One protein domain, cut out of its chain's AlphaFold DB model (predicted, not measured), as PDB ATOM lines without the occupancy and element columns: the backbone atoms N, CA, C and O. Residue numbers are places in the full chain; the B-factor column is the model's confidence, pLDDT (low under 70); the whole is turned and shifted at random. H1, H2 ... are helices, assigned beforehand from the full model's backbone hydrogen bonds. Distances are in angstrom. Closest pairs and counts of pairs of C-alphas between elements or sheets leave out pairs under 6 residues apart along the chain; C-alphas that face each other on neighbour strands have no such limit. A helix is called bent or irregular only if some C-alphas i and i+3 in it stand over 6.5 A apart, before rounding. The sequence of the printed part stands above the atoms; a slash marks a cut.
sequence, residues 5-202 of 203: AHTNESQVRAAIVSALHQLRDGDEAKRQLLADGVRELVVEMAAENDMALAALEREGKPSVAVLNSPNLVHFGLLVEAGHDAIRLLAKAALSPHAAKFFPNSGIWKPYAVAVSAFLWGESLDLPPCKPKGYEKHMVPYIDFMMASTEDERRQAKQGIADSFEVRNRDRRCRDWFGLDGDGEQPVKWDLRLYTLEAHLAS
ATOM      1  N   ALA A   5      33.856  14.441   6.964       87.00
ATOM      2  CA  ALA A   5      34.232  14.786   5.593       87.00
ATOM      3  C   ALA A   5      33.975  16.261   5.239       87.00
ATOM      4  O   ALA A   5      34.801  16.895   4.597       87.00
ATOM      5  N   HIS A   6      32.867  16.849   5.704       90.94
ATOM      6  CA  HIS A   6      32.561  18.272   5.475       90.94
ATOM      7  C   HIS A   6      33.399  19.209   6.347       90.94
ATOM      8  O   HIS A   6      33.657  20.354   5.970       90.94
ATOM      9  N   THR A   7      33.788  18.754   7.537       93.19
ATOM     10  CA  THR A   7      34.727  19.481   8.398       93.19
ATOM     11  C   THR A   7      36.110  19.500   7.749       93.19
ATOM     12  O   THR A   7      36.674  20.583   7.590       93.19
ATOM     13  N   ASN A   8      36.595  18.345   7.289       93.31
ATOM     14  CA  ASN A   8      37.869  18.218   6.585       93.31
ATOM     15  C   ASN A   8      37.851  19.005   5.269       93.31
ATOM     16  O   ASN A   8      38.770  19.777   5.026       93.31
ATOM     17  N   GLU A   9      36.775  18.932   4.478       95.12
ATOM     18  CA  GLU A   9      36.620  19.729   3.251       95.12
ATOM     19  C   GLU A   9      36.745  21.229   3.524       95.12
ATOM     20  O   GLU A   9      37.446  21.934   2.803       95.12
ATOM     21  N   SER A  10      36.122  21.719   4.601       94.56
ATOM     22  CA  SER A  10      36.207  23.134   4.965       94.56
ATOM     23  C   SER A  10      37.626  23.544   5.372       94.56
ATOM     24  O   SER A  10      38.054  24.640   5.012       94.56
ATOM     25  N   GLN A  11      38.356  22.684   6.093       96.19
ATOM     26  CA  GLN A  11      39.746  22.937   6.495       96.19
ATOM     27  C   GLN A  11      40.700  22.900   5.297       96.19
ATOM     28  O   GLN A  11      41.454  23.849   5.089       96.19
ATOM     29  N   VAL A  12      40.611  21.853   4.471       97.06
ATOM     30  CA  VAL A  12      41.397  21.697   3.240       97.06
ATOM     31  C   VAL A  12      41.164  22.888   2.314       97.06
ATOM     32  O   VAL A  12      42.118  23.516   1.861       97.06
ATOM     33  N   ARG A  13      39.897  23.257   2.079       95.75
ATOM     34  CA  ARG A  13      39.552  24.410   1.242       95.75
ATOM     35  C   ARG A  13      40.142  25.701   1.799       95.75
ATOM     36  O   ARG A  13      40.711  26.467   1.031       95.75
ATOM     37  N   ALA A  14      40.033  25.948   3.105       95.31
ATOM     38  CA  ALA A  14      40.592  27.151   3.718       95.31
ATOM     39  C   ALA A  14      42.119  27.226   3.555       95.31
ATOM     40  O   ALA A  14      42.641  28.282   3.196       95.31
ATOM     41  N   ALA A  15      42.824  26.107   3.749       97.19
ATOM     42  CA  ALA A  15      44.270  26.031   3.553       97.19
ATOM     43  C   ALA A  15      44.659  26.313   2.092       97.19
ATOM     44  O   ALA A  15      45.543  27.129   1.830       97.19
ATOM     45  N   ILE A  16      43.953  25.708   1.132       96.44
ATOM     46  CA  ILE A  16      44.217  25.888  -0.303       96.44
ATOM     47  C   ILE A  16      43.911  27.317  -0.756       96.44
ATOM     48  O   ILE A  16      44.729  27.920  -1.443       96.44
ATOM     49  N   VAL A  17      42.783  27.897  -0.341       94.88
ATOM     50  CA  VAL A  17      42.452  29.301  -0.644       94.88
ATOM     51  C   VAL A  17      43.509  30.237  -0.057       94.88
ATOM     52  O   VAL A  17      43.997  31.128  -0.749       94.88
ATOM     53  N   SER A  18      43.951  30.001   1.183       95.12
ATOM     54  CA  SER A  18      45.051  30.771   1.777       95.12
ATOM     55  C   SER A  18      46.329  30.668   0.937       95.12
ATOM     56  O   SER A  18      46.951  31.687   0.635       95.12
ATOM     57  N   ALA A  19      46.696  29.462   0.497       96.56
ATOM     58  CA  ALA A  19      47.859  29.233  -0.353       96.56
ATOM     59  C   ALA A  19      47.752  29.947  -1.714       96.56
ATOM     60  O   ALA A  19      48.730  30.538  -2.174       96.56
ATOM     61  N   LEU A  20      46.566  29.956  -2.329       95.19
ATOM     62  CA  LEU A  20      46.301  30.645  -3.596       95.19
ATOM     63  C   LEU A  20      46.508  32.159  -3.504       95.19
ATOM     64  O   LEU A  20      47.008  32.771  -4.448       95.19
ATOM     65  N   HIS A  21      46.164  32.775  -2.372       93.38
ATOM     66  CA  HIS A  21      46.334  34.217  -2.180       93.38
ATOM     67  C   HIS A  21      47.715  34.609  -1.649       93.38
ATOM     68  O   HIS A  21      48.197  35.709  -1.926       93.38
ATOM     69  N   GLN A  22      48.362  33.751  -0.860       94.88
ATOM     70  CA  GLN A  22      49.564  34.133  -0.117       94.88
ATOM     71  C   GLN A  22      50.860  33.663  -0.775       94.88
ATOM     72  O   GLN A  22      51.844  34.406  -0.732       94.88
ATOM     73  N   LEU A  23      50.863  32.507  -1.434       96.25
ATOM     74  CA  LEU A  23      52.079  31.865  -1.944       96.25
ATOM     75  C   LEU A  23      52.297  32.168  -3.426       96.25
ATOM     76  O   LEU A  23      51.357  32.500  -4.146       96.25
ATOM     77  N   ARG A  24      53.557  32.158  -3.869       94.62
ATOM     78  CA  ARG A  24      53.930  32.673  -5.195       94.62
ATOM     79  C   ARG A  24      53.506  31.751  -6.327       94.62
ATOM     80  O   ARG A  24      53.118  32.246  -7.379       94.62
ATOM     81  N   ASP A  25      53.591  30.447  -6.108       96.56
ATOM     82  CA  ASP A  25      53.333  29.425  -7.113       96.56
ATOM     83  C   ASP A  25      52.819  28.123  -6.480       96.56
ATOM     84  O   ASP A  25      52.754  27.974  -5.252       96.56
ATOM     85  N   GLY A  26      52.437  27.180  -7.345       96.69
ATOM     86  CA  GLY A  26      51.910  25.882  -6.939       96.69
ATOM     87  C   GLY A  26      52.929  24.992  -6.223       96.69
ATOM     88  O   GLY A  26      52.535  24.225  -5.348       96.69
ATOM     89  N   ASP A  27      54.230  25.123  -6.505       97.94
ATOM     90  CA  ASP A  27      55.268  24.318  -5.850       97.94
ATOM     91  C   ASP A  27      55.486  24.761  -4.398       97.94
ATOM     92  O   ASP A  27      55.621  23.933  -3.493       97.94
ATOM     93  N   GLU A  28      55.525  26.073  -4.159       98.19
ATOM     94  CA  GLU A  28      55.553  26.661  -2.821       98.19
ATOM     95  C   GLU A  28      54.291  26.298  -2.035       98.19
ATOM     96  O   GLU A  28      54.400  25.864  -0.886       98.19
ATOM     97  N   ALA A  29      53.120  26.377  -2.674       97.94
ATOM     98  CA  ALA A  29      51.857  25.949  -2.084       97.94
ATOM     99  C   ALA A  29      51.851  24.473  -1.697       97.94
ATOM    100  O   ALA A  29      51.557  24.143  -0.549       97.94
ATOM    101  N   LYS A  30      52.233  23.588  -2.615       98.31
ATOM    102  CA  LYS A  30      52.323  22.150  -2.366       98.31
ATOM    103  C   LYS A  30      53.228  21.834  -1.179       98.31
ATOM    104  O   LYS A  30      52.807  21.114  -0.278       98.31
ATOM    105  N   ARG A  31      54.446  22.392  -1.134       98.50
ATOM    106  CA  ARG A  31      55.378  22.166  -0.012       98.50
ATOM    107  C   ARG A  31      54.778  22.584   1.330       98.50
ATOM    108  O   ARG A  31      54.882  21.825   2.288       98.50
ATOM    109  N   GLN A  32      54.152  23.761   1.388       98.50
ATOM    110  CA  GLN A  32      53.529  24.265   2.614       98.50
ATOM    111  C   GLN A  32      52.346  23.387   3.046       98.50
ATOM    112  O   GLN A  32      52.299  22.942   4.186       98.50
ATOM    113  N   LEU A  33      51.433  23.064   2.127       98.50
ATOM    114  CA  LEU A  33      50.246  22.254   2.422       98.50
ATOM    115  C   LEU A  33      50.607  20.834   2.881       98.50
ATOM    116  O   LEU A  33      49.952  20.283   3.765       98.50
ATOM    117  N   LEU A  34      51.663  20.245   2.313       98.38
ATOM    118  CA  LEU A  34      52.204  18.967   2.778       98.38
ATOM    119  C   LEU A  34      52.777  19.075   4.197       98.38
ATOM    120  O   LEU A  34      52.533  18.191   5.014       98.38
ATOM    121  N   ALA A  35      53.510  20.149   4.505       98.25
ATOM    122  CA  ALA A  35      54.042  20.389   5.849       98.25
ATOM    123  C   ALA A  35      52.930  20.604   6.893       98.25
ATOM    124  O   ALA A  35      53.083  20.193   8.041       98.25
ATOM    125  N   ASP A  36      51.804  21.184   6.476       98.12
ATOM    126  CA  ASP A  36      50.633  21.437   7.321       98.12
ATOM    127  C   ASP A  36      49.721  20.203   7.499       98.12
ATOM    128  O   ASP A  36      48.695  20.287   8.174       98.12
ATOM    129  N   GLY A  37      50.068  19.053   6.908       98.06
ATOM    130  CA  GLY A  37      49.299  17.808   7.037       98.06
ATOM    131  C   GLY A  37      47.996  17.778   6.226       98.06
ATOM    132  O   GLY A  37      47.074  17.018   6.527       98.06
ATOM    133  N   VAL A  38      47.879  18.615   5.187       98.38
ATOM    134  CA  VAL A  38      46.659  18.695   4.360       98.38
ATOM    135  C   VAL A  38      46.431  17.407   3.568       98.38
ATOM    136  O   VAL A  38      45.288  17.049   3.285       98.38
ATOM    137  N   ARG A  39      47.498  16.670   3.244       98.44
ATOM    138  CA  ARG A  39      47.399  15.377   2.561       98.44
ATOM    139  C   ARG A  39      46.589  14.374   3.370       98.44
ATOM    140  O   ARG A  39      45.683  13.752   2.823       98.44
ATOM    141  N   GLU A  40      46.893  14.232   4.652       98.25
ATOM    142  CA  GLU A  40      46.222  13.296   5.552       98.25
ATOM    143  C   GLU A  40      44.727  13.637   5.656       98.25
ATOM    144  O   GLU A  40      43.885  12.754   5.496       98.25
ATOM    145  N   LEU A  41      44.390  14.929   5.760       97.94
ATOM    146  CA  LEU A  41      42.998  15.397   5.747       97.94
ATOM    147  C   LEU A  41      42.266  15.045   4.446       97.94
ATOM    148  O   LEU A  41      41.094  14.665   4.484       97.94
ATOM    149  N   VAL A  42      42.932  15.166   3.290       98.00
ATOM    150  CA  VAL A  42      42.345  14.811   1.989       98.00
ATOM    151  C   VAL A  42      42.125  13.303   1.866       98.00
ATOM    152  O   VAL A  42      41.077  12.888   1.367       98.00
ATOM    153  N   VAL A  43      43.067  12.483   2.336       98.12
ATOM    154  CA  VAL A  43      42.941  11.016   2.328       98.12
ATOM    155  C   VAL A  43      41.782  10.563   3.220       98.12
ATOM    156  O   VAL A  43      40.937   9.785   2.773       98.12
ATOM    157  N   GLU A  44      41.688  11.089   4.443       96.69
ATOM    158  CA  GLU A  44      40.573  10.811   5.356       96.69
ATOM    159  C   GLU A  44      39.232  11.250   4.754       96.69
ATOM    160  O   GLU A  44      38.273  10.477   4.716       96.69
ATOM    161  N   MET A  45      39.183  12.466   4.199       96.25
ATOM    162  CA  MET A  45      38.001  12.994   3.517       96.25
ATOM    163  C   MET A  45      37.559  12.088   2.359       96.25
ATOM    164  O   MET A  45      36.360  11.860   2.195       96.25
ATOM    165  N   ALA A  46      38.492  11.564   1.558       96.75
ATOM    166  CA  ALA A  46      38.183  10.676   0.441       96.75
ATOM    167  C   ALA A  46      37.581   9.342   0.911       96.75
ATOM    168  O   ALA A  46      36.572   8.899   0.356       96.75
ATOM    169  N   ALA A  47      38.156   8.731   1.952       96.25
ATOM    170  CA  ALA A  47      37.669   7.474   2.514       96.25
ATOM    171  C   ALA A  47      36.253   7.617   3.096       96.25
ATOM    172  O   ALA A  47      35.362   6.820   2.797       96.25
ATOM    173  N   GLU A  48      36.011   8.671   3.876       95.06
ATOM    174  CA  GLU A  48      34.687   8.930   4.440       95.06
ATOM    175  C   GLU A  48      33.642   9.251   3.371       95.06
ATOM    176  O   GLU A  48      32.489   8.817   3.472       95.06
ATOM    177  N   ASN A  49      34.038   9.995   2.335       95.56
ATOM    178  CA  ASN A  49      33.152  10.310   1.227       95.56
ATOM    179  C   ASN A  49      32.739   9.046   0.459       95.56
ATOM    180  O   ASN A  49      31.568   8.911   0.108       95.56
ATOM    181  N   ASP A  50      33.656   8.097   0.244       95.81
ATOM    182  CA  ASP A  50      33.322   6.819  -0.398       95.81
ATOM    183  C   ASP A  50      32.368   5.978   0.461       95.81
ATOM    184  O   ASP A  50      31.380   5.456  -0.058       95.81
ATOM    185  N   MET A  51      32.571   5.925   1.781       94.88
ATOM    186  CA  MET A  51      31.628   5.257   2.688       94.88
ATOM    187  C   MET A  51      30.227   5.884   2.622       94.88
ATOM    188  O   MET A  51      29.220   5.170   2.559       94.88
ATOM    189  N   ALA A  52      30.147   7.218   2.616       93.25
ATOM    190  CA  ALA A  52      28.886   7.940   2.491       93.25
ATOM    191  C   ALA A  52      28.215   7.698   1.131       93.25
ATOM    192  O   ALA A  52      26.991   7.540   1.065       93.25
ATOM    193  N   LEU A  53      29.008   7.647   0.058       94.44
ATOM    194  CA  LEU A  53      28.537   7.368  -1.292       94.44
ATOM    195  C   LEU A  53      27.997   5.941  -1.404       94.44
ATOM    196  O   LEU A  53      26.883   5.756  -1.889       94.44
ATOM    197  N   ALA A  54      28.721   4.950  -0.887       94.44
ATOM    198  CA  ALA A  54      28.292   3.555  -0.880       94.44
ATOM    199  C   ALA A  54      26.979   3.360  -0.101       94.44
ATOM    200  O   ALA A  54      26.093   2.617  -0.532       94.44
ATOM    201  N   ALA A  55      26.807   4.058   1.029       93.38
ATOM    202  CA  ALA A  55      25.550   4.048   1.773       93.38
ATOM    203  C   ALA A  55      24.396   4.653   0.955       93.38
ATOM    204  O   ALA A  55      23.311   4.069   0.894       93.38
ATOM    205  N   LEU A  56      24.639   5.783   0.280       92.69
ATOM    206  CA  LEU A  56      23.670   6.426  -0.610       92.69
ATOM    207  C   LEU A  56      23.272   5.494  -1.767       92.69
ATOM    208  O   LEU A  56      22.084   5.372  -2.069       92.69
ATOM    209  N   GLU A  57      24.236   4.820  -2.395       92.94
ATOM    210  CA  GLU A  57      24.012   3.872  -3.495       92.94
ATOM    211  C   GLU A  57      23.174   2.669  -3.047       92.94
ATOM    212  O   GLU A  57      22.208   2.303  -3.715       92.94
ATOM    213  N   ARG A  58      23.488   2.102  -1.875       94.19
ATOM    214  CA  ARG A  58      22.764   0.964  -1.296       94.19
ATOM    215  C   ARG A  58      21.334   1.313  -0.886       94.19
ATOM    216  O   ARG A  58      20.424   0.511  -1.074       94.19
ATOM    217  N   GLU A  59      21.136   2.473  -0.267       93.19
ATOM    218  CA  GLU A  59      19.864   2.828   0.375       93.19
ATOM    219  C   GLU A  59      18.961   3.692  -0.511       93.19
ATOM    220  O   GLU A  59      17.769   3.830  -0.230       93.19
ATOM    221  N   GLY A  60      19.515   4.300  -1.565       89.38
ATOM    222  CA  GLY A  60      18.801   5.196  -2.475       89.38
ATOM    223  C   GLY A  60      18.295   6.485  -1.818       89.38
ATOM    224  O   GLY A  60      17.454   7.179  -2.399       89.38
ATOM    225  N   LYS A  61      18.775   6.799  -0.610       86.00
ATOM    226  CA  LYS A  61      18.377   7.959   0.194       86.00
ATOM    227  C   LYS A  61      19.462   9.034   0.155       86.00
ATOM    228  O   LYS A  61      20.641   8.689   0.158       86.00
ATOM    229  N   PRO A  62      19.089  10.325   0.152       81.69
ATOM    230  CA  PRO A  62      20.071  11.398   0.177       81.69
ATOM    231  C   PRO A  62      20.921  11.302   1.443       81.69
ATOM    232  O   PRO A  62      20.393  11.201   2.551       81.69
ATOM    233  N   SER A  63      22.235  11.389   1.269       82.81
ATOM    234  CA  SER A  63      23.186  11.518   2.365       82.81
ATOM    235  C   SER A  63      23.839  12.885   2.275       82.81
ATOM    236  O   SER A  63      24.540  13.187   1.312       82.81
ATOM    237  N   VAL A  64      23.624  13.712   3.300       79.00
ATOM    238  CA  VAL A  64      24.279  15.025   3.417       79.00
ATOM    239  C   VAL A  64      25.790  14.908   3.617       79.00
ATOM    240  O   VAL A  64      26.470  15.923   3.594       79.00
ATOM    241  N   ALA A  65      26.319  13.699   3.829       84.25
ATOM    242  CA  ALA A  65      27.747  13.453   3.983       84.25
ATOM    243  C   ALA A  65      28.490  13.318   2.645       84.25
ATOM    244  O   ALA A  65      29.708  13.454   2.644       84.25
ATOM    245  N   VAL A  66      27.788  13.104   1.524       90.38
ATOM    246  CA  VAL A  66      28.436  12.975   0.211       90.38
ATOM    247  C   VAL A  66      28.898  14.341  -0.289       90.38
ATOM    248  O   VAL A  66      28.107  15.273  -0.438       90.38
ATOM    249  N   LEU A  67      30.188  14.438  -0.578       91.00
ATOM    250  CA  LEU A  67      30.826  15.543  -1.267       91.00
ATOM    251  C   LEU A  67      30.852  15.246  -2.770       91.00
ATOM    252  O   LEU A  67      31.509  14.308  -3.223       91.00
ATOM    253  N   ASN A  68      30.139  16.063  -3.543       89.31
ATOM    254  CA  ASN A  68      30.050  15.957  -4.997       89.31
ATOM    255  C   ASN A  68      30.642  17.214  -5.651       89.31
ATOM    256  O   ASN A  68      29.905  18.105  -6.067       89.31
ATOM    257  N   SER A  69      31.971  17.321  -5.682       91.00
ATOM    258  CA  SER A  69      32.649  18.440  -6.341       91.00
ATOM    259  C   SER A  69      33.924  17.979  -7.046       91.00
ATOM    260  O   SER A  69      34.799  17.408  -6.390       91.00
ATOM    261  N   PRO A  70      34.089  18.273  -8.350       92.31
ATOM    262  CA  PRO A  70      35.322  17.953  -9.064       92.31
ATOM    263  C   PRO A  70      36.529  18.760  -8.561       92.31
ATOM    264  O   PRO A  70      37.663  18.367  -8.805       92.31
ATOM    265  N   ASN A  71      36.331  19.843  -7.799       93.75
ATOM    266  CA  ASN A  71      37.444  20.594  -7.205       93.75
ATOM    267  C   ASN A  71      38.257  19.745  -6.214       93.75
ATOM    268  O   ASN A  71      39.462  19.946  -6.085       93.75
ATOM    269  N   LEU A  72      37.626  18.765  -5.556       95.38
ATOM    270  CA  LEU A  72      38.310  17.887  -4.602       95.38
ATOM    271  C   LEU A  72      39.382  17.025  -5.274       95.38
ATOM    272  O   LEU A  72      40.388  16.698  -4.652       95.38
ATOM    273  N   VAL A  73      39.203  16.713  -6.558       96.88
ATOM    274  CA  VAL A  73      40.204  16.010  -7.363       96.88
ATOM    275  C   VAL A  73      41.486  16.840  -7.463       96.88
ATOM    276  O   VAL A  73      42.570  16.322  -7.210       96.88
ATOM    277  N   HIS A  74      41.371  18.145  -7.725       97.50
ATOM    278  CA  HIS A  74      42.523  19.053  -7.750       97.50
ATOM    279  C   HIS A  74      43.184  19.193  -6.381       97.50
ATOM    280  O   HIS A  74      44.404  19.295  -6.304       97.50
ATOM    281  N   PHE A  75      42.410  19.143  -5.294       97.81
ATOM    282  CA  PHE A  75      42.987  19.148  -3.948       97.81
ATOM    283  C   PHE A  75      43.848  17.902  -3.730       97.81
ATOM    284  O   PHE A  75      44.989  18.031  -3.299       97.81
ATOM    285  N   GLY A  76      43.342  16.722  -4.104       97.75
ATOM    286  CA  GLY A  76      44.089  15.463  -4.037       97.75
ATOM    287  C   GLY A  76      45.343  15.440  -4.908       97.75
ATOM    288  O   GLY A  76      46.378  14.956  -4.455       97.75
ATOM    289  N   LEU A  77      45.280  16.009  -6.116       97.81
ATOM    290  CA  LEU A  77      46.445  16.156  -6.992       97.81
ATOM    291  C   LEU A  77      47.504  17.087  -6.390       97.81
ATOM    292  O   LEU A  77      48.682  16.742  -6.380       97.81
ATOM    293  N   LEU A  78      47.093  18.245  -5.859       98.06
ATOM    294  CA  LEU A  78      48.007  19.244  -5.302       98.06
ATOM    295  C   LEU A  78      48.851  18.679  -4.153       98.06
ATOM    296  O   LEU A  78      50.046  18.951  -4.083       98.06
ATOM    297  N   VAL A  79      48.230  17.900  -3.265       98.25
ATOM    298  CA  VAL A  79      48.876  17.352  -2.059       98.25
ATOM    299  C   VAL A  79      49.320  15.898  -2.211       98.25
ATOM    300  O   VAL A  79      49.615  15.247  -1.212       98.25
ATOM    301  N   GLU A  80      49.351  15.374  -3.440       97.00
ATOM    302  CA  GLU A  80      49.779  13.999  -3.737       97.00
ATOM    303  C   GLU A  80      49.096  12.958  -2.834       97.00
ATOM    304  O   GLU A  80      49.741  12.094  -2.239       97.00
ATOM    305  N   ALA A  81      47.766  13.025  -2.723       97.00
ATOM    306  CA  ALA A  81      46.975  12.157  -1.843       97.00
ATOM    307  C   ALA A  81      46.999  10.659  -2.231       97.00
ATOM    308  O   ALA A  81      46.395   9.831  -1.553       97.00
ATOM    309  N   GLY A  82      47.694  10.301  -3.312       95.50
ATOM    310  CA  GLY A  82      47.738   8.954  -3.869       95.50
ATOM    311  C   GLY A  82      46.576   8.671  -4.825       95.50
ATOM    312  O   GLY A  82      45.500   9.265  -4.737       95.50
ATOM    313  N   HIS A  83      46.804   7.747  -5.761       94.31
ATOM    314  CA  HIS A  83      45.845   7.435  -6.829       94.31
ATOM    315  C   HIS A  83      44.498   6.944  -6.288       94.31
ATOM    316  O   HIS A  83      43.457   7.358  -6.797       94.31
ATOM    317  N   ASP A  84      44.501   6.123  -5.234       95.69
ATOM    318  CA  ASP A  84      43.272   5.579  -4.651       95.69
ATOM    319  C   ASP A  84      42.366   6.690  -4.110       95.69
ATOM    320  O   ASP A  84      41.194   6.761  -4.479       95.69
ATOM    321  N   ALA A  85      42.903   7.618  -3.310       96.75
ATOM    322  CA  ALA A  85      42.125   8.728  -2.763       96.75
ATOM    323  C   ALA A  85      41.548   9.623  -3.874       96.75
ATOM    324  O   ALA A  85      40.364   9.964  -3.850       96.75
ATOM    325  N   ILE A  86      42.354   9.954  -4.890       96.81
ATOM    326  CA  ILE A  86      41.909  10.768  -6.032       96.81
ATOM    327  C   ILE A  86      40.796  10.044  -6.806       96.81
ATOM    328  O   ILE A  86      39.793  10.664  -7.170       96.81
ATOM    329  N   ARG A  87      40.914   8.724  -7.001       94.25
ATOM    330  CA  ARG A  87      39.891   7.902  -7.660       94.25
ATOM    331  C   ARG A  87      38.572   7.899  -6.891       94.25
ATOM    332  O   ARG A  87      37.517   8.006  -7.517       94.25
ATOM    333  N   LEU A  88      38.610   7.821  -5.560       95.31
ATOM    334  CA  LEU A  88      37.407   7.900  -4.722       95.31
ATOM    335  C   LEU A  88      36.707   9.263  -4.850       95.31
ATOM    336  O   LEU A  88      35.483   9.324  -4.986       95.31
ATOM    337  N   LEU A  89      37.471  10.359  -4.883       95.00
ATOM    338  CA  LEU A  89      36.927  11.710  -5.071       95.00
ATOM    339  C   LEU A  89      36.308  11.890  -6.467       95.00
ATOM    340  O   LEU A  89      35.200  12.417  -6.588       95.00
ATOM    341  N   ALA A  90      36.975  11.394  -7.514       93.75
ATOM    342  CA  ALA A  90      36.456  11.414  -8.881       93.75
ATOM    343  C   ALA A  90      35.174  10.569  -9.026       93.75
ATOM    344  O   ALA A  90      34.194  11.019  -9.625       93.75
ATOM    345  N   LYS A  91      35.130   9.378  -8.411       92.88
ATOM    346  CA  LYS A  91      33.948   8.495  -8.396       92.88
ATOM    347  C   LYS A  91      32.712   9.215  -7.854       92.88
ATOM    348  O   LYS A  91      31.640   9.124  -8.454       92.88
ATOM    349  N   ALA A  92      32.851   9.955  -6.755       89.81
ATOM    350  CA  ALA A  92      31.741  10.715  -6.185       89.81
ATOM    351  C   ALA A  92      31.230  11.806  -7.138       89.81
ATOM    352  O   ALA A  92      30.015  11.961  -7.282       89.81
ATOM    353  N   ALA A  93      32.139  12.494  -7.841       89.12
ATOM    354  CA  ALA A  93      31.800  13.532  -8.817       89.12
ATOM    355  C   ALA A  93      30.993  13.009 -10.025       89.12
ATOM    356  O   ALA A  93      30.213  13.749 -10.637       89.12
ATOM    357  N   LEU A  94      31.178  11.728 -10.360       90.44
ATOM    358  CA  LEU A  94      30.528  11.049 -11.481       90.44
ATOM    359  C   LEU A  94      29.302  10.215 -11.097       90.44
ATOM    360  O   LEU A  94      28.577   9.771 -11.990       90.44
ATOM    361  N   SER A  95      29.049   9.983  -9.806       90.25
ATOM    362  CA  SER A  95      27.994   9.057  -9.388       90.25
ATOM    363  C   SER A  95      26.604   9.554  -9.816       90.25
ATOM    364  O   SER A  95      26.163  10.624  -9.376       90.25
ATOM    365  N   PRO A  96      25.839   8.768 -10.605       89.19
ATOM    366  CA  PRO A  96      24.458   9.105 -10.952       89.19
ATOM    367  C   PRO A  96      23.559   9.222  -9.719       89.19
ATOM    368  O   PRO A  96      22.609  10.008  -9.705       89.19
ATOM    369  N   HIS A  97      23.872   8.463  -8.666       89.50
ATOM    370  CA  HIS A  97      23.130   8.504  -7.417       89.50
ATOM    371  C   HIS A  97      23.391   9.807  -6.653       89.50
ATOM    372  O   HIS A  97      22.439  10.429  -6.182       89.50
ATOM    373  N   ALA A  98      24.646  10.269  -6.592       88.06
ATOM    374  CA  ALA A  98      24.968  11.579  -6.027       88.06
ATOM    375  C   ALA A  98      24.330  12.709  -6.852       88.06
ATOM    376  O   ALA A  98      23.675  13.593  -6.298       88.06
ATOM    377  N   ALA A  99      24.420  12.630  -8.184       86.81
ATOM    378  CA  ALA A  99      23.863  13.623  -9.101       86.81
ATOM    379  C   ALA A  99      22.330  13.758  -9.014       86.81
ATOM    380  O   ALA A  99      21.800  14.830  -9.299       86.81
ATOM    381  N   LYS A 100      21.608  12.709  -8.593       86.00
ATOM    382  CA  LYS A 100      20.155  12.768  -8.348       86.00
ATOM    383  C   LYS A 100      19.785  13.782  -7.261       86.00
ATOM    384  O   LYS A 100      18.722  14.392  -7.341       86.00
ATOM    385  N   PHE A 101      20.633  13.938  -6.247       82.62
ATOM    386  CA  PHE A 101      20.369  14.796  -5.086       82.62
ATOM    387  C   PHE A 101      21.168  16.101  -5.119       82.62
ATOM    388  O   PHE A 101      20.671  17.134  -4.680       82.62
ATOM    389  N   PHE A 102      22.375  16.058  -5.677       81.25
ATOM    390  CA  PHE A 102      23.300  17.182  -5.775       81.25
ATOM    391  C   PHE A 102      23.764  17.319  -7.231       81.25
ATOM    392  O   PHE A 102      24.888  16.939  -7.555       81.25
ATOM    393  N   PRO A 103      22.897  17.762  -8.157       77.69
ATOM    394  CA  PRO A 103      23.224  17.763  -9.576       77.69
ATOM    395  C   PRO A 103      24.333  18.766  -9.897       77.69
ATOM    396  O   PRO A 103      24.185  19.967  -9.675       77.69
ATOM    397  N   ASN A 104      25.405  18.283 -10.528       78.69
ATOM    398  CA  ASN A 104      26.337  19.151 -11.238       78.69
ATOM    399  C   ASN A 104      25.607  19.739 -12.456       78.69
ATOM    400  O   ASN A 104      25.157  19.003 -13.339       78.69
ATOM    401  N   SER A 105      25.444  21.060 -12.496       76.56
ATOM    402  CA  SER A 105      24.764  21.769 -13.586       76.56
ATOM    403  C   SER A 105      25.739  22.561 -14.452       76.56
ATOM    404  O   SER A 105      26.847  22.874 -14.021       76.56
ATOM    405  N   GLY A 106      25.311  22.919 -15.667       85.75
ATOM    406  CA  GLY A 106      26.096  23.781 -16.554       85.75
ATOM    407  C   GLY A 106      27.414  23.124 -16.950       85.75
ATOM    408  O   GLY A 106      27.408  22.032 -17.519       85.75
ATOM    409  N   ILE A 107      28.530  23.786 -16.644       91.12
ATOM    410  CA  ILE A 107      29.874  23.291 -16.965       91.12
ATOM    411  C   ILE A 107      30.397  22.220 -16.001       91.12
ATOM    412  O   ILE A 107      31.246  21.419 -16.376       91.12
ATOM    413  N   TRP A 108      29.891  22.151 -14.770       90.56
ATOM    414  CA  TRP A 108      30.486  21.280 -13.748       90.56
ATOM    415  C   TRP A 108      30.326  19.792 -14.059       90.56
ATOM    416  O   TRP A 108      31.190  18.992 -13.711       90.56
ATOM    417  N   LYS A 109      29.250  19.416 -14.762       91.12
ATOM    418  CA  LYS A 109      29.046  18.040 -15.220       91.12
ATOM    419  C   LYS A 109      30.072  17.624 -16.285       91.12
ATOM    420  O   LYS A 109      30.755  16.635 -16.047       91.12
ATOM    421  N   PRO A 110      30.210  18.324 -17.431       93.75
ATOM    422  CA  PRO A 110      31.253  17.980 -18.394       93.75
ATOM    423  C   PRO A 110      32.657  18.129 -17.804       93.75
ATOM    424  O   PRO A 110      33.512  17.317 -18.121       93.75
ATOM    425  N   TYR A 111      32.882  19.071 -16.885       94.75
ATOM    426  CA  TYR A 111      34.161  19.198 -16.187       94.75
ATOM    427  C   TYR A 111      34.510  17.954 -15.355       94.75
ATOM    428  O   TYR A 111      35.619  17.442 -15.458       94.75
ATOM    429  N   ALA A 112      33.561  17.426 -14.573       93.56
ATOM    430  CA  ALA A 112      33.762  16.201 -13.794       93.56
ATOM    431  C   ALA A 112      34.074  14.979 -14.680       93.56
ATOM    432  O   ALA A 112      34.916  14.154 -14.324       93.56
ATOM    433  N   VAL A 113      33.422  14.881 -15.846       93.56
ATOM    434  CA  VAL A 113      33.708  13.833 -16.842       93.56
ATOM    435  C   VAL A 113      35.103  14.020 -17.434       93.56
ATOM    436  O   VAL A 113      35.883  13.076 -17.419       93.56
ATOM    437  N   ALA A 114      35.438  15.234 -17.879       95.56
ATOM    438  CA  ALA A 114      36.725  15.549 -18.489       95.56
ATOM    439  C   ALA A 114      37.900  15.278 -17.543       95.56
ATOM    440  O   ALA A 114      38.860  14.634 -17.948       95.56
ATOM    441  N   VAL A 115      37.815  15.698 -16.274       95.94
ATOM    442  CA  VAL A 115      38.905  15.462 -15.311       95.94
ATOM    443  C   VAL A 115      39.088  13.980 -15.017       95.94
ATOM    444  O   VAL A 115      40.216  13.517 -14.918       95.94
ATOM    445  N   SER A 116      38.005  13.208 -14.952       93.00
ATOM    446  CA  SER A 116      38.099  11.765 -14.722       93.00
ATOM    447  C   SER A 116      38.666  11.024 -15.939       93.00
ATOM    448  O   SER A 116      39.523  10.162 -15.776       93.00
ATOM    449  N   ALA A 117      38.223  11.391 -17.147       93.00
ATOM    450  CA  ALA A 117      38.742  10.879 -18.415       93.00
ATOM    451  C   ALA A 117      40.245  11.146 -18.556       93.00
ATOM    452  O   ALA A 117      41.026  10.227 -18.795       93.00
ATOM    453  N   PHE A 118      40.643  12.401 -18.335       94.62
ATOM    454  CA  PHE A 118      42.027  12.858 -18.394       94.62
ATOM    455  C   PHE A 118      42.929  12.080 -17.446       94.62
ATOM    456  O   PHE A 118      43.988  11.605 -17.840       94.62
ATOM    457  N   LEU A 119      42.475  11.933 -16.207       92.94
ATOM    458  CA  LEU A 119      43.226  11.274 -15.165       92.94
ATOM    459  C   LEU A 119      43.515   9.800 -15.489       92.94
ATOM    460  O   LEU A 119      44.615   9.316 -15.232       92.94
ATOM    461  N   TRP A 120      42.542   9.075 -16.051       89.81
ATOM    462  CA  TRP A 120      42.664   7.628 -16.293       89.81
ATOM    463  C   TRP A 120      42.991   7.274 -17.750       89.81
ATOM    464  O   TRP A 120      43.042   6.092 -18.088       89.81
ATOM    465  N   GLY A 121      43.214   8.272 -18.610       87.31
ATOM    466  CA  GLY A 121      43.448   8.064 -20.043       87.31
ATOM    467  C   GLY A 121      42.259   7.422 -20.766       87.31
ATOM    468  O   GLY A 121      42.440   6.739 -21.775       87.31
ATOM    469  N   GLU A 122      41.045   7.596 -20.243       87.31
ATOM    470  CA  GLU A 122      39.823   7.033 -20.815       87.31
ATOM    471  C   GLU A 122      39.184   8.029 -21.789       87.31
ATOM    472  O   GLU A 122      39.099   9.223 -21.512       87.31
ATOM    473  N   SER A 123      38.679   7.545 -22.925       81.12
ATOM    474  CA  SER A 123      37.859   8.368 -23.818       81.12
ATOM    475  C   SER A 123      36.407   8.313 -23.356       81.12
ATOM    476  O   SER A 123      35.755   7.274 -23.474       81.12
ATOM    477  N   LEU A 124      35.909   9.418 -22.795       81.81
ATOM    478  CA  LEU A 124      34.526   9.549 -22.339       81.81
ATOM    479  C   LEU A 124      33.780  10.603 -23.161       81.81
ATOM    480  O   LEU A 124      34.292  11.697 -23.408       81.81
ATOM    481  N   ASP A 125      32.531  10.297 -23.511       87.62
ATOM    482  CA  ASP A 125      31.647  11.251 -24.175       87.62
ATOM    483  C   ASP A 125      31.301  12.402 -23.229       87.62
ATOM    484  O   ASP A 125      30.646  12.227 -22.192       87.62
ATOM    485  N   LEU A 126      31.704  13.615 -23.609       88.56
ATOM    486  CA  LEU A 126      31.339  14.799 -22.851       88.56
ATOM    487  C   LEU A 126      29.851  15.123 -23.035       88.56
ATOM    488  O   LEU A 126      29.368  15.262 -24.163       88.56
ATOM    489  N   PRO A 127      29.099  15.326 -21.938       88.44
ATOM    490  CA  PRO A 127      27.743  15.829 -22.040       88.44
ATOM    491  C   PRO A 127      27.746  17.267 -22.588       88.44
ATOM    492  O   PRO A 127      28.744  17.981 -22.456       88.44
ATOM    493  N   PRO A 128      26.615  17.751 -23.134       86.88
ATOM    494  CA  PRO A 128      26.524  19.110 -23.654       86.88
ATOM    495  C   PRO A 128      26.951  20.161 -22.621       86.88
ATOM    496  O   PRO A 128      26.341  20.285 -21.557       86.88
ATOM    497  N   CYS A 129      27.967  20.951 -22.964       88.38
ATOM    498  CA  CYS A 129      28.455  22.041 -22.129       88.38
ATOM    499  C   CYS A 129      27.653  23.318 -22.413       88.38
ATOM    500  O   CYS A 129      27.622  23.816 -23.537       88.38
ATOM    501  N   LYS A 130      26.966  23.848 -21.393       89.31
ATOM    502  CA  LYS A 130      26.189  25.097 -21.482       89.31
ATOM    503  C   LYS A 130      26.653  26.088 -20.408       89.31
ATOM    504  O   LYS A 130      25.904  26.311 -19.453       89.31
ATOM    505  N   PRO A 131      27.871  26.650 -20.530       89.44
ATOM    506  CA  PRO A 131      28.436  27.529 -19.514       89.44
ATOM    507  C   PRO A 131      27.662  28.850 -19.429       89.44
ATOM    508  O   PRO A 131      27.288  29.442 -20.449       89.44
ATOM    509  N   LYS A 132      27.445  29.346 -18.208       86.88
ATOM    510  CA  LYS A 132      26.806  30.642 -17.935       86.88
ATOM    511  C   LYS A 132      27.693  31.539 -17.072       86.88
ATOM    512  O   LYS A 132      28.316  31.090 -16.120       86.88
ATOM    513  N   GLY A 133      27.702  32.839 -17.370       86.44
ATOM    514  CA  GLY A 133      28.463  33.817 -16.583       86.44
ATOM    515  C   GLY A 133      29.954  33.472 -16.522       86.44
ATOM    516  O   GLY A 133      30.571  33.272 -17.570       86.44
ATOM    517  N   TYR A 134      30.498  33.379 -15.304       85.19
ATOM    518  CA  TYR A 134      31.917  33.091 -15.062       85.19
ATOM    519  C   TYR A 134      32.342  31.695 -15.542       85.19
ATOM    520  O   TYR A 134      33.508  31.489 -15.862       85.19
ATOM    521  N   GLU A 135      31.402  30.749 -15.657       88.12
ATOM    522  CA  GLU A 135      31.683  29.378 -16.097       88.12
ATOM    523  C   GLU A 135      32.323  29.333 -17.491       88.12
ATOM    524  O   GLU A 135      33.016  28.382 -17.819       88.12
ATOM    525  N   LYS A 136      32.142  30.359 -18.332       90.81
ATOM    526  CA  LYS A 136      32.771  30.406 -19.664       90.81
ATOM    527  C   LYS A 136      34.297  30.338 -19.600       90.81
ATOM    528  O   LYS A 136      34.913  29.784 -20.500       90.81
ATOM    529  N   HIS A 137      34.886  30.843 -18.522       90.38
ATOM    530  CA  HIS A 137      36.326  30.804 -18.295       90.38
ATOM    531  C   HIS A 137      36.841  29.422 -17.875       90.38
ATOM    532  O   HIS A 137      38.046  29.217 -17.802       90.38
ATOM    533  N   MET A 138      35.941  28.476 -17.599       91.44
ATOM    534  CA  MET A 138      36.287  27.094 -17.267       91.44
ATOM    535  C   MET A 138      36.373  26.193 -18.512       91.44
ATOM    536  O   MET A 138      36.898  25.086 -18.423       91.44
ATOM    537  N   VAL A 139      35.870  26.644 -19.670       94.81
ATOM    538  CA  VAL A 139      35.865  25.859 -20.920       94.81
ATOM    539  C   VAL A 139      37.279  25.468 -21.369       94.81
ATOM    540  O   VAL A 139      37.479  24.281 -21.617       94.81
ATOM    541  N   PRO A 140      38.284  26.368 -21.361       96.75
ATOM    542  CA  PRO A 140      39.633  26.009 -21.802       96.75
ATOM    543  C   PRO A 140      40.281  24.871 -21.000       96.75
ATOM    544  O   PRO A 140      41.103  24.134 -21.534       96.75
ATOM    545  N   TYR A 141      39.896  24.669 -19.735       96.88
ATOM    546  CA  TYR A 141      40.372  23.524 -18.950       96.88
ATOM    547  C   TYR A 141      39.779  22.202 -19.444       96.88
ATOM    548  O   TYR A 141      40.469  21.188 -19.429       96.88
ATOM    549  N   ILE A 142      38.516  22.198 -19.887       96.69
ATOM    550  CA  ILE A 142      37.912  21.023 -20.527       96.69
ATOM    551  C   ILE A 142      38.648  20.730 -21.833       96.69
ATOM    552  O   ILE A 142      39.047  19.591 -22.050       96.69
ATOM    553  N   ASP A 143      38.903  21.757 -22.644       96.44
ATOM    554  CA  ASP A 143      39.638  21.605 -23.903       96.44
ATOM    555  C   ASP A 143      41.055  21.057 -23.662       96.44
ATOM    556  O   ASP A 143      41.501  20.159 -24.370       96.44
ATOM    557  N   PHE A 144      41.741  21.519 -22.610       97.56
ATOM    558  CA  PHE A 144      43.063  21.017 -22.223       97.56
ATOM    559  C   PHE A 144      43.036  19.533 -21.836       97.56
ATOM    560  O   PHE A 144      43.926  18.771 -22.219       97.56
ATOM    561  N   MET A 145      42.024  19.122 -21.069       97.00
ATOM    562  CA  MET A 145      41.857  17.737 -20.621       97.00
ATOM    563  C   MET A 145      41.489  16.789 -21.767       97.00
ATOM    564  O   MET A 145      41.903  15.634 -21.753       97.00
ATOM    565  N   MET A 146      40.755  17.279 -22.766       95.31
ATOM    566  CA  MET A 146      40.315  16.491 -23.923       95.31
ATOM    567  C   MET A 146      41.253  16.569 -25.134       95.31
ATOM    568  O   MET A 146      41.019  15.879 -26.128       95.31
ATOM    569  N   ALA A 147      42.285  17.411 -25.082       94.75
ATOM    570  CA  ALA A 147      43.240  17.576 -26.170       94.75
ATOM    571  C   ALA A 147      43.889  16.234 -26.542       94.75
ATOM    572  O   ALA A 147      44.480  15.554 -25.700       94.75
ATOM    573  N   SER A 148      43.800  15.875 -27.822       93.00
ATOM    574  CA  SER A 148      44.363  14.640 -28.382       93.00
ATOM    575  C   SER A 148      45.758  14.856 -28.973       93.00
ATOM    576  O   SER A 148      46.470  13.897 -29.269       93.00
ATOM    577  N   THR A 149      46.160  16.115 -29.148       94.88
ATOM    578  CA  THR A 149      47.475  16.508 -29.664       94.88
ATOM    579  C   THR A 149      48.144  17.547 -28.767       94.88
ATOM    580  O   THR A 149      47.488  18.280 -28.026       94.88
ATOM    581  N   GLU A 150      49.471  17.647 -28.863       94.69
ATOM    582  CA  GLU A 150      50.238  18.660 -28.130       94.69
ATOM    583  C   GLU A 150      49.888  20.088 -28.578       94.69
ATOM    584  O   GLU A 150      49.829  21.009 -27.765       94.69
ATOM    585  N   ASP A 151      49.583  20.282 -29.864       97.19
ATOM    586  CA  ASP A 151      49.173  21.587 -30.382       97.19
ATOM    587  C   ASP A 151      47.808  22.032 -29.844       97.19
ATOM    588  O   ASP A 151      47.660  23.194 -29.457       97.19
ATOM    589  N   GLU A 152      46.830  21.126 -29.758       97.19
ATOM    590  CA  GLU A 152      45.537  21.401 -29.111       97.19
ATOM    591  C   GLU A 152      45.727  21.744 -27.632       97.19
ATOM    592  O   GLU A 152      45.176  22.733 -27.144       97.19
ATOM    593  N   ARG A 153      46.569  20.980 -26.925       96.75
ATOM    594  CA  ARG A 153      46.872  21.209 -25.509       96.75
ATOM    595  C   ARG A 153      47.515  22.579 -25.292       96.75
ATOM    596  O   ARG A 153      47.115  23.316 -24.390       96.75
ATOM    597  N   ARG A 154      48.464  22.961 -26.151       97.25
ATOM    598  CA  ARG A 154      49.119  24.277 -26.133       97.25
ATOM    599  C   ARG A 154      48.128  25.418 -26.372       97.25
ATOM    600  O   ARG A 154      48.192  26.427 -25.672       97.25
ATOM    601  N   GLN A 155      47.206  25.268 -27.325       97.88
ATOM    602  CA  GLN A 155      46.153  26.261 -27.580       97.88
ATOM    603  C   GLN A 155      45.208  26.400 -26.382       97.88
ATOM    604  O   GLN A 155      44.924  27.517 -25.948       97.88
ATOM    605  N   ALA A 156      44.780  25.277 -25.801       97.75
ATOM    606  CA  ALA A 156      43.946  25.275 -24.607       97.75
ATOM    607  C   ALA A 156      44.657  25.941 -23.419       97.75
ATOM    608  O   ALA A 156      44.060  26.770 -22.735       97.75
ATOM    609  N   LYS A 157      45.957  25.673 -23.223       97.75
ATOM    610  CA  LYS A 157      46.778  26.319 -22.188       97.75
ATOM    611  C   LYS A 157      46.834  27.839 -22.350       97.75
ATOM    612  O   LYS A 157      46.705  28.555 -21.360       97.75
ATOM    613  N   GLN A 158      46.972  28.342 -23.578       97.44
ATOM    614  CA  GLN A 158      46.892  29.784 -23.827       97.44
ATOM    615  C   GLN A 158      45.506  30.335 -23.457       97.44
ATOM    616  O   GLN A 158      45.412  31.341 -22.759       97.44
ATOM    617  N   GLY A 159      44.433  29.641 -23.846       97.50
ATOM    618  CA  GLY A 159      43.065  30.027 -23.486       97.50
ATOM    619  C   GLY A 159      42.803  30.023 -21.974       97.50
ATOM    620  O   GLY A 159      42.053  30.870 -21.478       97.50
ATOM    621  N   ILE A 160      43.436  29.106 -21.232       97.12
ATOM    622  CA  ILE A 160      43.429  29.087 -19.764       97.12
ATOM    623  C   ILE A 160      44.119  30.340 -19.221       97.12
ATOM    624  O   ILE A 160      43.518  31.041 -18.412       97.12
ATOM    625  N   ALA A 161      45.332  30.656 -19.687       95.62
ATOM    626  CA  ALA A 161      46.080  31.827 -19.227       95.62
ATOM    627  C   ALA A 161      45.292  33.132 -19.445       95.62
ATOM    628  O   ALA A 161      45.111  33.913 -18.508       95.62
ATOM    629  N   ASP A 162      44.728  33.314 -20.641       94.94
ATOM    630  CA  ASP A 162      43.898  34.476 -20.971       94.94
ATOM    631  C   ASP A 162      42.658  34.550 -20.061       94.94
ATOM    632  O   ASP A 162      42.301  35.610 -19.539       94.94
ATOM    633  N   SER A 163      42.004  33.409 -19.825       93.19
ATOM    634  CA  SER A 163      40.827  33.322 -18.956       93.19
ATOM    635  C   SER A 163      41.158  33.630 -17.496       93.19
ATOM    636  O   SER A 163      40.403  34.353 -16.844       93.19
ATOM    637  N   PHE A 164      42.278  33.118 -16.991       92.31
ATOM    638  CA  PHE A 164      42.753  33.349 -15.631       92.31
ATOM    639  C   PHE A 164      43.057  34.833 -15.387       92.31
ATOM    640  O   PHE A 164      42.620  35.401 -14.383       92.31
ATOM    641  N   GLU A 165      43.722  35.502 -16.335       91.25
ATOM    642  CA  GLU A 165      43.970  36.945 -16.254       91.25
ATOM    643  C   GLU A 165      42.676  37.764 -16.233       91.25
ATOM    644  O   GLU A 165      42.537  38.690 -15.428       91.25
ATOM    645  N   VAL A 166      41.721  37.437 -17.110       90.44
ATOM    646  CA  VAL A 166      40.438  38.148 -17.183       90.44
ATOM    647  C   VAL A 166      39.655  37.986 -15.881       90.44
ATOM    648  O   VAL A 166      39.169  38.981 -15.341       90.44
ATOM    649  N   ARG A 167      39.568  36.764 -15.340       87.50
ATOM    650  CA  ARG A 167      38.851  36.493 -14.085       87.50
ATOM    651  C   ARG A 167      39.451  37.230 -12.898       87.50
ATOM    652  O   ARG A 167      38.710  37.877 -12.167       87.50
ATOM    653  N   ASN A 168      40.773  37.192 -12.744       88.19
ATOM    654  CA  ASN A 168      41.454  37.869 -11.638       88.19
ATOM    655  C   ASN A 168      41.280  39.397 -11.662       88.19
ATOM    656  O   ASN A 168      41.428  40.049 -10.629       88.19
ATOM    657  N   ARG A 169      40.969  39.984 -12.825       87.44
ATOM    658  CA  ARG A 169      40.705  41.426 -12.968       87.44
ATOM    659  C   ARG A 169      39.217  41.782 -12.865       87.44
ATOM    660  O   ARG A 169      38.893  42.870 -12.384       87.44
ATOM    661  N   ASP A 170      38.307  40.922 -13.330       86.75
ATOM    662  CA  ASP A 170      36.869  41.217 -13.355       86.75
ATOM    663  C   ASP A 170      36.200  40.963 -11.997       86.75
ATOM    664  O   ASP A 170      35.839  39.839 -11.648       86.75
ATOM    665  N   ARG A 171      35.906  42.054 -11.277       83.25
ATOM    666  CA  ARG A 171      35.240  42.029  -9.962       83.25
ATOM    667  C   ARG A 171      33.841  41.399  -9.940       83.25
ATOM    668  O   ARG A 171      33.263  41.194  -8.873       83.25
ATOM    669  N   ARG A 172      33.249  41.157 -11.111       84.00
ATOM    670  CA  ARG A 172      31.928  40.532 -11.262       84.00
ATOM    671  C   ARG A 172      32.022  39.008 -11.339       84.00
ATOM    672  O   ARG A 172      31.003  38.340 -11.165       84.00
ATOM    673  N   CYS A 173      33.211  38.456 -11.587       82.12
ATOM    674  CA  CYS A 173      33.457  37.018 -11.593       82.12
ATOM    675  C   CYS A 173      33.632  36.509 -10.159       82.12
ATOM    676  O   CYS A 173      34.743  36.281  -9.700       82.12
ATOM    677  N   ARG A 174      32.515  36.335  -9.448       78.31
ATOM    678  CA  ARG A 174      32.510  35.781  -8.089       78.31
ATOM    679  C   ARG A 174      32.447  34.260  -8.136       78.31
ATOM    680  O   ARG A 174      31.395  33.698  -8.448       78.31
ATOM    681  N   ASP A 175      33.559  33.606  -7.824       77.00
ATOM    682  CA  ASP A 175      33.581  32.176  -7.534       77.00
ATOM    683  C   ASP A 175      33.132  31.941  -6.087       77.00
ATOM    684  O   ASP A 175      33.739  32.452  -5.150       77.00
ATOM    685  N   TRP A 176      32.078  31.144  -5.903       69.81
ATOM    686  CA  TRP A 176      31.551  30.801  -4.580       69.81
ATOM    687  C   TRP A 176      32.603  30.151  -3.667       69.81
ATOM    688  O   TRP A 176      32.531  30.302  -2.449       69.81
ATOM    689  N   PHE A 177      33.573  29.432  -4.241       76.06
ATOM    690  CA  PHE A 177      34.620  28.753  -3.477       76.06
ATOM    691  C   PHE A 177      35.932  29.541  -3.372       76.06
ATOM    692  O   PHE A 177      36.816  29.105  -2.636       76.06
ATOM    693  N   GLY A 178      36.063  30.669  -4.079       78.88
ATOM    694  CA  GLY A 178      37.279  31.488  -4.088       78.88
ATOM    695  C   GLY A 178      38.525  30.778  -4.632       78.88
ATOM    696  O   GLY A 178      39.638  31.193  -4.325       78.88
ATOM    697  N   LEU A 179      38.377  29.705  -5.418       85.12
ATOM    698  CA  LEU A 179      39.515  28.938  -5.942       85.12
ATOM    699  C   LEU A 179      40.178  29.615  -7.144       85.12
ATOM    700  O   LEU A 179      41.332  29.342  -7.452       85.12
ATOM    701  N   ASP A 180      39.445  30.496  -7.815       75.94
ATOM    702  CA  ASP A 180      39.875  31.170  -9.043       75.94
ATOM    703  C   ASP A 180      39.951  32.696  -8.919       75.94
ATOM    704  O   ASP A 180      39.970  33.408  -9.927       75.94
ATOM    705  N   GLY A 181      39.902  33.204  -7.688       70.69
ATOM    706  CA  GLY A 181      39.643  34.613  -7.413       70.69
ATOM    707  C   GLY A 181      38.151  34.949  -7.490       70.69
ATOM    708  O   GLY A 181      37.388  34.407  -8.292       70.69
ATOM    709  N   ASP A 182      37.720  35.847  -6.613       70.06
ATOM    710  CA  ASP A 182      36.328  36.299  -6.484       70.06
ATOM    711  C   ASP A 182      36.150  37.780  -6.852       70.06
ATOM    712  O   ASP A 182      35.085  38.368  -6.639       70.06
ATOM    713  N   GLY A 183      37.202  38.389  -7.407       68.44
ATOM    714  CA  GLY A 183      37.212  39.795  -7.772       68.44
ATOM    715  C   GLY A 183      37.492  40.763  -6.618       68.44
ATOM    716  O   GLY A 183      37.713  41.951  -6.867       68.44
ATOM    717  N   GLU A 184      37.505  40.288  -5.372       79.69
ATOM    718  CA  GLU A 184      37.906  41.076  -4.204       79.69
ATOM    719  C   GLU A 184      39.398  40.895  -3.929       79.69
ATOM    720  O   GLU A 184      40.103  41.877  -3.679       79.69
ATOM    721  N   GLN A 185      39.894  39.662  -4.064       82.94
ATOM    722  CA  GLN A 185      41.315  39.341  -3.960       82.94
ATOM    723  C   GLN A 185      41.752  38.486  -5.157       82.94
ATOM    724  O   GLN A 185      41.221  37.391  -5.346       82.94
ATOM    725  N   PRO A 186      42.710  38.944  -5.985       87.69
ATOM    726  CA  PRO A 186      43.255  38.095  -7.034       87.69
ATOM    727  C   PRO A 186      44.023  36.924  -6.408       87.69
ATOM    728  O   PRO A 186      44.706  37.084  -5.388       87.69
ATOM    729  N   VAL A 187      43.924  35.748  -7.021       91.62
ATOM    730  CA  VAL A 187      44.790  34.609  -6.689       91.62
ATOM    731  C   VAL A 187      46.111  34.738  -7.449       91.62
ATOM    732  O   VAL A 187      46.166  35.300  -8.543       91.62
ATOM    733  N   LYS A 188      47.202  34.254  -6.854       93.19
ATOM    734  CA  LYS A 188      48.562  34.426  -7.386       93.19
ATOM    735  C   LYS A 188      48.919  33.426  -8.485       93.19
ATOM    736  O   LYS A 188      49.792  33.713  -9.298       93.19
ATOM    737  N   TRP A 189      48.254  32.276  -8.511       95.25
ATOM    738  CA  TRP A 189      48.525  31.181  -9.437       95.25
ATOM    739  C   TRP A 189      47.253  30.366  -9.705       95.25
ATOM    740  O   TRP A 189      46.268  30.470  -8.974       95.25
ATOM    741  N   ASP A 190      47.269  29.585 -10.784       95.38
ATOM    742  CA  ASP A 190      46.134  28.780 -11.233       95.38
ATOM    743  C   ASP A 190      46.231  27.348 -10.690       95.38
ATOM    744  O   ASP A 190      47.056  26.550 -11.147       95.38
ATOM    745  N   LEU A 191      45.361  27.013  -9.729       96.12
ATOM    746  CA  LEU A 191      45.291  25.683  -9.119       96.12
ATOM    747  C   LEU A 191      45.081  24.570 -10.149       96.12
ATOM    748  O   LEU A 191      45.713  23.511 -10.082       96.12
ATOM    749  N   ARG A 192      44.141  24.775 -11.070       95.69
ATOM    750  CA  ARG A 192      43.679  23.729 -11.981       95.69
ATOM    751  C   ARG A 192      44.726  23.458 -13.034       95.69
ATOM    752  O   ARG A 192      45.063  22.301 -13.244       95.69
ATOM    753  N   LEU A 193      45.279  24.507 -13.638       97.00
ATOM    754  CA  LEU A 193      46.355  24.343 -14.604       97.00
ATOM    755  C   LEU A 193      47.559  23.659 -13.950       97.00
ATOM    756  O   LEU A 193      48.013  22.641 -14.460       97.00
ATOM    757  N   TYR A 194      48.007  24.146 -12.786       97.75
ATOM    758  CA  TYR A 194      49.147  23.561 -12.078       97.75
ATOM    759  C   TYR A 194      48.961  22.061 -11.814       97.75
ATOM    760  O   TYR A 194      49.836  21.257 -12.123       97.75
ATOM    761  N   THR A 195      47.805  21.663 -11.279       97.69
ATOM    762  CA  THR A 195      47.542  20.256 -10.932       97.69
ATOM    763  C   THR A 195      47.365  19.354 -12.155       97.69
ATOM    764  O   THR A 195      47.795  18.203 -12.111       97.69
ATOM    765  N   LEU A 196      46.788  19.857 -13.250       97.31
ATOM    766  CA  LEU A 196      46.686  19.112 -14.510       97.31
ATOM    767  C   LEU A 196      48.063  18.909 -15.159       97.31
ATOM    768  O   LEU A 196      48.367  17.810 -15.618       97.31
ATOM    769  N   GLU A 197      48.916  19.937 -15.170       97.00
ATOM    770  CA  GLU A 197      50.279  19.829 -15.706       97.00
ATOM    771  C   GLU A 197      51.163  18.920 -14.849       97.00
ATOM    772  O   GLU A 197      51.887  18.083 -15.387       97.00
ATOM    773  N   ALA A 198      51.065  19.031 -13.521       95.62
ATOM    774  CA  ALA A 198      51.784  18.154 -12.603       95.62
ATOM    775  C   ALA A 198      51.398  16.680 -12.802       95.62
ATOM    776  O   ALA A 198      52.269  15.814 -12.770       95.62
ATOM    777  N   HIS A 199      50.115  16.396 -13.054       95.44
ATOM    778  CA  HIS A 199      49.667  15.043 -13.368       95.44
ATOM    779  C   HIS A 199      50.268  14.526 -14.682       95.44
ATOM    780  O   HIS A 199      50.817  13.428 -14.697       95.44
ATOM    781  N   LEU A 200      50.242  15.324 -15.758       94.19
ATOM    782  CA  LEU A 200      50.841  14.936 -17.045       94.19
ATOM    783  C   LEU A 200      52.336  14.647 -16.948       94.19
ATOM    784  O   LEU A 200      52.828  13.765 -17.632       94.19
ATOM    785  N   ALA A 201      53.059  15.380 -16.104       93.62
ATOM    786  CA  ALA A 201      54.483  15.145 -15.891       93.62
ATOM    787  C   ALA A 201      54.782  13.863 -15.085       93.62
ATOM    788  O   ALA A 201      55.940  13.460 -14.996       93.62
ATOM    789  N   SER A 202      53.763  13.256 -14.466       90.12
ATOM    790  CA  SER A 202      53.892  12.073 -13.604       90.12
ATOM    791  C   SER A 202      53.500  10.749 -14.269       90.12
ATOM    792  O   SER A 202      53.760   9.694 -13.685       90.12
TER     793      SER A 202
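What this domain is: This is residues 5 to 202 of the 203 residues of an uncharacterized protein of Pirellulimonas nuda (UniProt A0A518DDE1). A rounded body of helices is built round the short helix H4 near its middle, with H1, H2 and H3 on one side and H7, H8 and H9 on the other. H5 and H10 fill the space between these two groups, and H6 sits out by the last residues of H3. The printed part has 198 residues with ten named helices, H1 to H10 in order along the chain, and no named strand; the class is all helix. It is compact, with a radius of gyration of the C-alphas of 16.1 A and spans of 45 by 39 by 35 A.

Where its parts are: H1, residues 5 to 22, begins at C-alpha 5 (34.232, 14.786, 5.593) and is 25.3 A long. H2 is residues 26 to 35, and H3, residues 38 to 59, measures 31.4 A and ends at C-alpha 59 (19.864, 2.828, 0.375). H4 is residues 71 to 78, H5 residues 83 to 94 and H6 residues 96 to 101. H7 is residues 108 to 120, H8 residues 133 to 146, 22.2 A, and H9 residues 150 to 169, 29.0 A. H10, residues 191 to 200, ends at C-alpha 200 (50.841, 14.936, -17.045). H8 is irregular, but only just: C-alphas 137 and 140 are 6.8 A apart.

How they stand to each other: H1 touches H2 with residues 15 to 20 alone, the closest C-alphas being those of Ala 19 and Ala 29, 5.5 A. H1 touches H3 at a steep tilt of 39 degrees, opposite ways, closest at Ala 5 and Met 45, C-alphas 4.7 A apart. H3 touches H5, closest C-alphas Ala 46 and Ala 85 at 5.4 A, and with residues 53 to 57 alone H6, closest C-alphas Glu 57 and His 97 at 6.1 A. H4 and H5 form a hairpin at a shallow tilt of 15 degrees, with the C-alphas of Gly 76 and Ile 86 closest at 5.5 A. H4 touches H10, closest C-alphas Leu 78 and Thr 195 at 5.7 A. H7 touches H5, closest C-alphas Ala 93 and Ala 112 at 6.0 A, and H8, closest C-alphas Phe 118 and Met 145 at 5.4 A. H8 and H9 form a hairpin at 22 degrees, closest C-alphas Phe 144 and Ala 156 at 5.0 A. H1 and H9 are apart. Every O i to N i+4 pair is within hydrogen-bond range in H1, H2, H3, H4, H5, H7, H9 and H10; in H6 it is 1 of 2, and in H8 4 of 10, beside 10 of 11 O i to N i+3 pairs.

The domain as a whole: The C-alphas farthest apart, those of Glu 59 and Asp 151, are 46.4 A apart. The printed part has no cut. The links H3 to H4, H7 to H8 and H9 to H10 are long, the last with 21 residues. The mean pLDDT of the printed part is 92.0, and residues 176 and 183 are under 70.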